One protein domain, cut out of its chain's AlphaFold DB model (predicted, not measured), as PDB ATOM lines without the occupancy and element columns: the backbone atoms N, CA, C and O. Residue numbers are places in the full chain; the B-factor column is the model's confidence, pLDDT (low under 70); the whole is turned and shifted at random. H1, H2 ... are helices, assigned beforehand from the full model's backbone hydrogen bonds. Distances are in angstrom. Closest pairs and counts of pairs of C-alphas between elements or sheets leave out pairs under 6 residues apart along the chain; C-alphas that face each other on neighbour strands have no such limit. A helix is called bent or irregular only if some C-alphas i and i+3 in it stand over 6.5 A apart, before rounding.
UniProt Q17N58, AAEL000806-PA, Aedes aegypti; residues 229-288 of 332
ATOM      1  N   TYR A 229     -52.571  18.457 -48.053       90.31
ATOM      2  CA  TYR A 229     -52.820  19.119 -46.774       90.31
ATOM      3  C   TYR A 229     -51.960  20.379 -46.644       90.31
ATOM      4  O   TYR A 229     -50.792  20.360 -47.033       90.31
ATOM      5  N   GLU A 230     -52.511  21.422 -46.022       90.94
ATOM      6  CA  GLU A 230     -51.849  22.718 -45.813       90.94
ATOM      7  C   GLU A 230     -50.511  22.592 -45.067       90.94
ATOM      8  O   GLU A 230     -49.509  23.174 -45.466       90.94
ATOM      9  N   TYR A 231     -50.432  21.756 -44.025       86.31
ATOM     10  CA  TYR A 231     -49.187  21.595 -43.259       86.31
ATOM     11  C   TYR A 231     -48.039  20.990 -44.089       86.31
ATOM     12  O   TYR A 231     -46.873  21.272 -43.821       86.31
ATOM     13  N   LEU A 232     -48.351  20.163 -45.098       91.38
ATOM     14  CA  LEU A 232     -47.341  19.612 -46.006       91.38
ATOM     15  C   LEU A 232     -46.839  20.681 -46.975       91.38
ATOM     16  O   LEU A 232     -45.638  20.739 -47.219       91.38
ATOM     17  N   GLN A 233     -47.740  21.542 -47.459       95.50
ATOM     18  CA  GLN A 233     -47.370  22.714 -48.250       95.50
ATOM     19  C   GLN A 233     -46.445  23.629 -47.443       95.50
ATOM     20  O   GLN A 233     -45.365  23.956 -47.919       95.50
ATOM     21  N   LEU A 234     -46.810  23.986 -46.208       87.88
ATOM     22  CA  LEU A 234     -45.982  24.842 -45.350       87.88
ATOM     23  C   LEU A 234     -44.612  24.217 -45.062       87.88
ATOM     24  O   LEU A 234     -43.590  24.888 -45.169       87.88
ATOM     25  N   ARG A 235     -44.564  22.915 -44.751       85.62
ATOM     26  CA  ARG A 235     -43.299  22.196 -44.548       85.62
ATOM     27  C   ARG A 235     -42.417  22.231 -45.795       85.62
ATOM     28  O   ARG A 235     -41.209  22.406 -45.667       85.62
ATOM     29  N   HIS A 236     -43.006  22.046 -46.975       93.38
ATOM     30  CA  HIS A 236     -42.287  22.137 -48.239       93.38
ATOM     31  C   HIS A 236     -41.805  23.569 -48.511       93.38
ATOM     32  O   HIS A 236     -40.657  23.760 -48.894       93.38
ATOM     33  N   GLU A 237     -42.624  24.588 -48.232       93.56
ATOM     34  CA  GLU A 237     -42.232  26.000 -48.346       93.56
ATOM     35  C   GLU A 237     -40.999  26.336 -47.491       93.56
ATOM     36  O   GLU A 237     -40.131  27.080 -47.942       93.56
ATOM     37  N   MET A 238     -40.852  25.729 -46.307       85.38
ATOM     38  CA  MET A 238     -39.662  25.899 -45.458       85.38
ATOM     39  C   MET A 238     -38.390  25.230 -46.007       85.38
ATOM     40  O   MET A 238     -37.304  25.493 -45.494       85.38
ATOM     41  N   GLN A 239     -38.495  24.359 -47.016       89.06
ATOM     42  CA  GLN A 239     -37.342  23.710 -47.649       89.06
ATOM     43  C   GLN A 239     -36.757  24.521 -48.809       89.06
ATOM     44  O   GLN A 239     -35.685  24.161 -49.287       89.06
ATOM     45  N   HIS A 240     -37.408  25.606 -49.244       88.94
ATOM     46  CA  HIS A 240     -36.881  26.487 -50.289       88.94
ATOM     47  C   HIS A 240     -35.723  27.331 -49.731       88.94
ATOM     48  O   HIS A 240     -35.967  28.264 -48.955       88.94
ATOM     49  N   PRO A 241     -34.459  27.023 -50.089       74.12
ATOM     50  CA  PRO A 241     -33.279  27.620 -49.456       74.12
ATOM     51  C   PRO A 241     -33.180  29.129 -49.700       74.12
ATOM     52  O   PRO A 241     -32.680  29.863 -48.845       74.12
ATOM     53  N   ASP A 242     -33.717  29.593 -50.827       68.94
ATOM     54  CA  ASP A 242     -33.625  30.986 -51.254       68.94
ATOM     55  C   ASP A 242     -34.638  31.895 -50.536       68.94
ATOM     56  O   ASP A 242     -34.461  33.108 -50.498       68.94
ATOM     57  N   LEU A 243     -35.666  31.326 -49.892       62.97
ATOM     58  CA  LEU A 243     -36.847  32.082 -49.443       62.97
ATOM     59  C   LEU A 243     -37.128  32.002 -47.937       62.97
ATOM     60  O   LEU A 243     -37.800  32.886 -47.394       62.97
ATOM     61  N   VAL A 244     -36.517  31.049 -47.216       56.38
ATOM     62  CA  VAL A 244     -36.415  31.117 -45.739       56.38
ATOM     63  C   VAL A 244     -35.741  32.428 -45.310       56.38
ATOM     64  O   VAL A 244     -36.066  32.994 -44.268       56.38
ATOM     65  N   LYS A 245     -34.854  32.965 -46.153       56.28
ATOM     66  CA  LYS A 245     -34.150  34.227 -45.922       56.28
ATOM     67  C   LYS A 245     -34.928  35.493 -46.253       56.28
ATOM     68  O   LYS A 245     -34.398  36.550 -45.947       56.28
ATOM     69  N   GLU A 246     -36.118  35.444 -46.845       57.22
ATOM     70  CA  GLU A 246     -36.836  36.668 -47.252       57.22
ATOM     71  C   GLU A 246     -38.184  36.799 -46.541       57.22
ATOM     72  O   GLU A 246     -38.461  37.799 -45.885       57.22
ATOM     73  N   LYS A 247     -39.001  35.742 -46.564       55.94
ATOM     74  CA  LYS A 247     -40.338  35.781 -45.955       55.94
ATOM     75  C   LYS A 247     -40.315  35.503 -44.453       55.94
ATOM     76  O   LYS A 247     -41.119  36.060 -43.713       55.94
ATOM     77  N   TYR A 248     -39.372  34.677 -44.001       50.94
ATOM     78  CA  TYR A 248     -39.147  34.435 -42.575       50.94
ATOM     79  C   TYR A 248     -38.039  35.311 -41.995       50.94
ATOM     80  O   TYR A 248     -38.009  35.471 -40.782       50.94
ATOM     81  N   SER A 249     -37.184  35.948 -42.808       44.09
ATOM     82  CA  SER A 249     -36.271  36.972 -42.281       44.09
ATOM     83  C   SER A 249     -36.994  38.270 -41.907       44.09
ATOM     84  O   SER A 249     -36.586  38.946 -40.966       44.09
ATOM     85  N   GLY A 250     -38.116  38.572 -42.576       42.53
ATOM     86  CA  GLY A 250     -39.020  39.662 -42.202       42.53
ATOM     87  C   GLY A 250     -39.706  39.451 -40.844       42.53
ATOM     88  O   GLY A 250     -39.899  40.419 -40.122       42.53
ATOM     89  N   MET A 251     -39.970  38.196 -40.452       47.16
ATOM     90  CA  MET A 251     -40.383  37.798 -39.088       47.16
ATOM     91  C   MET A 251     -39.197  37.637 -38.115       47.16
ATOM     92  O   MET A 251     -39.368  37.194 -36.986       47.16
ATOM     93  N   VAL A 252     -37.964  37.921 -38.544       46.84
ATOM     94  CA  VAL A 252     -36.737  37.723 -37.744       46.84
ATOM     95  C   VAL A 252     -36.038  39.048 -37.428       46.84
ATOM     96  O   VAL A 252     -35.107  39.090 -36.623       46.84
ATOM     97  N   LEU A 253     -36.507  40.177 -37.955       44.09
ATOM     98  CA  LEU A 253     -35.914  41.480 -37.665       44.09
ATOM     99  C   LEU A 253     -36.657  42.189 -36.531       44.09
ATOM    100  O   LEU A 253     -37.462  43.085 -36.768       44.09
ATOM    101  N   ARG A 254     -36.260  41.795 -35.307       43.69
ATOM    102  CA  ARG A 254     -36.372  42.448 -33.977       43.69
ATOM    103  C   ARG A 254     -37.118  41.572 -32.957       43.69
ATOM    104  O   ARG A 254     -38.295  41.762 -32.701       43.69
ATOM    105  N   ASN A 255     -36.397  40.667 -32.292       54.06
ATOM    106  CA  ASN A 255     -36.829  39.979 -31.057       54.06
ATOM    107  C   ASN A 255     -37.998  38.976 -31.157       54.06
ATOM    108  O   ASN A 255     -38.507  38.540 -30.123       54.06
ATOM    109  N   GLU A 256     -38.423  38.571 -32.352       65.56
ATOM    110  CA  GLU A 256     -39.600  37.713 -32.493       65.56
ATOM    111  C   GLU A 256     -39.269  36.232 -32.268       65.56
ATOM    112  O   GLU A 256     -38.458  35.609 -32.952       65.56
ATOM    113  N   GLN A 257     -39.902  35.674 -31.241       87.31
ATOM    114  CA  GLN A 257     -39.847  34.260 -30.908       87.31
ATOM    115  C   GLN A 257     -40.541  33.444 -32.010       87.31
ATOM    116  O   GLN A 257     -41.610  33.812 -32.496       87.31
ATOM    117  N   PHE A 258     -39.977  32.294 -32.368       89.56
ATOM    118  CA  PHE A 258     -40.579  31.362 -33.314       89.56
ATOM    119  C   PHE A 258     -41.853  30.752 -32.714       89.56
ATOM    120  O   PHE A 258     -41.800  30.145 -31.649       89.56
ATOM    121  N   LEU A 259     -42.997  30.887 -33.383       92.38
ATOM    122  CA  LEU A 259     -44.286  30.369 -32.911       92.38
ATOM    123  C   LEU A 259     -44.597  29.001 -33.528       92.38
ATOM    124  O   LEU A 259     -44.606  28.850 -34.749       92.38
ATOM    125  N   CYS A 260     -44.915  28.007 -32.698       93.81
ATOM    126  CA  CYS A 260     -45.401  26.718 -33.177       93.81
ATOM    127  C   CYS A 260     -46.819  26.859 -33.770       93.81
ATOM    128  O   CYS A 260     -47.727  27.316 -33.076       93.81
ATOM    129  N   PRO A 261     -47.074  26.409 -35.009       88.50
ATOM    130  CA  PRO A 261     -48.403  26.464 -35.617       88.50
ATOM    131  C   PRO A 261     -49.433  25.554 -34.927       88.50
ATOM    132  O   PRO A 261     -50.627  25.829 -35.009       88.50
ATOM    133  N   TYR A 262     -49.001  24.486 -34.242       89.88
ATOM    134  CA  TYR A 262     -49.910  23.525 -33.604       89.88
ATOM    135  C   TYR A 262     -50.413  23.985 -32.232       89.88
ATOM    136  O   TYR A 262     -51.592  23.822 -31.931       89.88
ATOM    137  N   CYS A 263     -49.540  24.555 -31.399       94.62
ATOM    138  CA  CYS A 263     -49.859  24.908 -30.009       94.62
ATOM    139  C   CYS A 263     -49.589  26.380 -29.661       94.62
ATOM    140  O   CYS A 263     -49.867  26.797 -28.541       94.62
ATOM    141  N   ARG A 264     -49.062  27.174 -30.604       91.62
ATOM    142  CA  ARG A 264     -48.650  28.578 -30.417       91.62
ATOM    143  C   ARG A 264     -47.572  28.792 -29.348       91.62
ATOM    144  O   ARG A 264     -47.371  29.921 -28.905       91.62
ATOM    145  N   GLU A 265     -46.854  27.739 -28.966       95.31
ATOM    146  CA  GLU A 265     -45.693  27.840 -28.082       95.31
ATOM    147  C   GLU A 265     -44.563  28.618 -28.769       95.31
ATOM    148  O   GLU A 265     -44.386  28.534 -29.988       95.31
ATOM    149  N   ARG A 266     -43.839  29.421 -27.988       95.50
ATOM    150  CA  ARG A 266     -42.825  30.361 -28.470       95.50
ATOM    151  C   ARG A 266     -41.425  29.822 -28.203       95.50
ATOM    152  O   ARG A 266     -41.128  29.406 -27.089       95.50
ATOM    153  N   PHE A 267     -40.549  29.892 -29.199       94.88
ATOM    154  CA  PHE A 267     -39.176  29.402 -29.125       94.88
ATOM    155  C   PHE A 267     -38.184  30.521 -29.426       94.88
ATOM    156  O   PHE A 267     -38.366  31.315 -30.340       94.88
ATOM    157  N   ASP A 268     -37.095  30.558 -28.669       93.81
ATOM    158  CA  ASP A 268     -35.990  31.503 -28.842       93.81
ATOM    159  C   ASP A 268     -35.070  31.127 -30.015       93.81
ATOM    160  O   ASP A 268     -34.327  31.959 -30.532       93.81
ATOM    161  N   LYS A 269     -35.094  29.856 -30.434       91.94
ATOM    162  CA  LYS A 269     -34.202  29.305 -31.462       91.94
ATOM    163  C   LYS A 269     -34.954  28.366 -32.401       91.94
ATOM    164  O   LYS A 269     -35.729  27.519 -31.955       91.94
ATOM    165  N   SER A 270     -34.632  28.440 -33.690       90.50
ATOM    166  CA  SER A 270     -35.245  27.618 -34.744       90.50
ATOM    167  C   SER A 270     -35.083  26.110 -34.512       90.50
ATOM    168  O   SER A 270     -36.037  25.360 -34.692       90.50
ATOM    169  N   HIS A 271     -33.921  25.648 -34.032       93.25
ATOM    170  CA  HIS A 271     -33.700  24.217 -33.772       93.25
ATOM    171  C   HIS A 271     -34.622  23.658 -32.674       93.25
ATOM    172  O   HIS A 271     -35.017  22.496 -32.742       93.25
ATOM    173  N   ARG A 272     -34.994  24.476 -31.677       95.94
ATOM    174  CA  ARG A 272     -35.929  24.070 -30.616       95.94
ATOM    175  C   ARG A 272     -37.352  23.977 -31.144       95.94
ATOM    176  O   ARG A 272     -38.024  22.986 -30.880       95.94
ATOM    177  N   MET A 273     -37.770  24.953 -31.954       96.19
ATOM    178  CA  MET A 273     -39.045  24.889 -32.673       96.19
ATOM    179  C   MET A 273     -39.116  23.625 -33.541       96.19
ATOM    180  O   MET A 273     -40.118  22.920 -33.519       96.19
ATOM    181  N   GLN A 274     -38.045  23.290 -34.264       93.62
ATOM    182  CA  GLN A 274     -38.009  22.099 -35.112       93.62
ATOM    183  C   GLN A 274     -38.139  20.798 -34.306       93.62
ATOM    184  O   GLN A 274     -38.966  19.952 -34.647       93.62
ATOM    185  N   GLN A 275     -37.390  20.645 -33.208       96.31
ATOM    186  CA  GLN A 275     -37.525  19.481 -32.319       96.31
ATOM    187  C   GLN A 275     -38.936  19.369 -31.726       96.31
ATOM    188  O   GLN A 275     -39.488  18.273 -31.616       96.31
ATOM    189  N   HIS A 276     -39.543  20.504 -31.385       96.81
ATOM    190  CA  HIS A 276     -40.915  20.561 -30.904       96.81
ATOM    191  C   HIS A 276     -41.934  20.132 -31.982       96.81
ATOM    192  O   HIS A 276     -42.836  19.338 -31.706       96.81
ATOM    193  N   LEU A 277     -41.763  20.564 -33.238       95.19
ATOM    194  CA  LEU A 277     -42.593  20.108 -34.361       95.19
ATOM    195  C   LEU A 277     -42.493  18.591 -34.583       95.19
ATOM    196  O   LEU A 277     -43.507  17.929 -34.809       95.19
ATOM    197  N   GLU A 278     -41.298  18.010 -34.464       95.12
ATOM    198  CA  GLU A 278     -41.118  16.556 -34.570       95.12
ATOM    199  C   GLU A 278     -41.856  15.786 -33.466       95.12
ATOM    200  O   GLU A 278     -42.341  14.673 -33.703       95.12
ATOM    201  N   ALA A 279     -41.967  16.358 -32.265       96.12
ATOM    202  CA  ALA A 279     -42.748  15.770 -31.180       96.12
ATOM    203  C   ALA A 279     -44.244  15.729 -31.527       96.12
ATOM    204  O   ALA A 279     -44.880  14.688 -31.335       96.12
ATOM    205  N   HIS A 280     -44.786  16.796 -32.128       94.75
ATOM    206  CA  HIS A 280     -46.151  16.796 -32.662       94.75
ATOM    207  C   HIS A 280     -46.346  15.729 -33.743       94.75
ATOM    208  O   HIS A 280     -47.311  14.968 -33.680       94.75
ATOM    209  N   GLU A 281     -45.421  15.601 -34.697       90.06
ATOM    210  CA  GLU A 281     -45.520  14.573 -35.741       90.06
ATOM    211  C   GLU A 281     -45.517  13.154 -35.166       90.06
ATOM    212  O   GLU A 281     -46.277  12.293 -35.617       90.06
ATOM    213  N   LYS A 282     -44.676  12.891 -34.159       93.31
ATOM    214  CA  LYS A 282     -44.656  11.599 -33.462       93.31
ATOM    215  C   LYS A 282     -45.983  11.366 -32.746       93.31
ATOM    216  O   LYS A 282     -46.591  10.320 -32.959       93.31
ATOM    217  N   ALA A 283     -46.467  12.338 -31.977       90.69
ATOM    218  CA  ALA A 283     -47.742  12.238 -31.271       90.69
ATOM    219  C   ALA A 283     -48.913  11.959 -32.231       90.69
ATOM    220  O   ALA A 283     -49.722  11.076 -31.960       90.69
ATOM    221  N   ILE A 284     -48.955  12.627 -33.390       88.06
ATOM    222  CA  ILE A 284     -49.974  12.403 -34.427       88.06
ATOM    223  C   ILE A 284     -49.851  10.997 -35.030       88.06
ATOM    224  O   ILE A 284     -50.853  10.307 -35.206       88.06
ATOM    225  N   LYS A 285     -48.632  10.525 -35.320       83.19
ATOM    226  CA  LYS A 285     -48.410   9.159 -35.828       83.19
ATOM    227  C   LYS A 285     -48.862   8.085 -34.834       83.19
ATOM    228  O   LYS A 285     -49.314   7.028 -35.267       83.19
ATOM    229  N   PHE A 286     -48.754   8.344 -33.530       78.38
ATOM    230  CA  PHE A 286     -49.207   7.423 -32.484       78.38
ATOM    231  C   PHE A 286     -50.699   7.547 -32.154       78.38
ATOM    232  O   PHE A 286     -51.290   6.560 -31.716       78.38
ATOM    233  N   SER A 287     -51.312   8.714 -32.371       72.75
ATOM    234  CA  SER A 287     -52.741   8.937 -32.122       72.75
ATOM    235  C   SER A 287     -53.637   8.482 -33.270       72.75
ATOM    236  O   SER A 287     -54.829   8.257 -33.053       72.75
ATOM    237  N   GLN A 288     -53.095   8.287 -34.478       68.94
ATOM    238  CA  GLN A 288     -53.859   7.610 -35.518       68.94
ATOM    239  C   GLN A 288     -54.156   6.178 -35.053       68.94
ATOM    240  O   GLN A 288     -53.213   5.422 -34.794       68.94
TER     241      GLN A 288
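Overview. This is residues 229 to 288 of the 332 residues of the protein "AAEL000806-PA" of Aedes aegypti (UniProt Q17N58). The model is an open C: the long helix H2, with a small loop hairpin of residues 257 to 268 folded back beside its first part, makes one arm, and the short helix H1 makes the other, across a gap. A long loop joins the two arms, and residues 239 to 246 and 249 to 254 of it stand free, as do residues 232 to 237 of H1 and the far end of H2, residues 281 to 287. The printed part has 60 residues with two named helices, H1 then H2, and no named strand; its class is all helix, though only 26 of the 60 residues are in named elements. It is only just compact, close to loose, with a radius of gyration of the C-alphas of 12.5 A, and elongated, spanning 38 by 22 by 16 A.

Arrangement. H2, residues 270 to 287, is the longest helix. Before it, residues 258 to 259 pair with residues 266 to 267, antiparallel, in stretches too short to be named strands. H1, residues 230 to 237, is apart from H2, with no C-alpha of the one within 8 A of the other. In H1 and H2 every O i to N i+4 pair is within hydrogen-bond range.

Along the chain. H2 runs 25.7 A from C-alpha 270 at (-35.245, 27.618, -34.744) to C-alpha 287 at (-52.741, 8.937, -32.122). H1 has 8 residues and begins at C-alpha 230, at (-51.849, 22.718, -45.813). Neither helix is bent.

Size, cuts and confidence. The two C-alphas farthest apart, those of Arg 254 and Gln 288, are 39.0 A apart. The link from H1 to H2, residues 238 to 269, is long. The printed part has no cut. Its mean pLDDT is 81.0, and residues 242 to 256 and residue 288 are under 70.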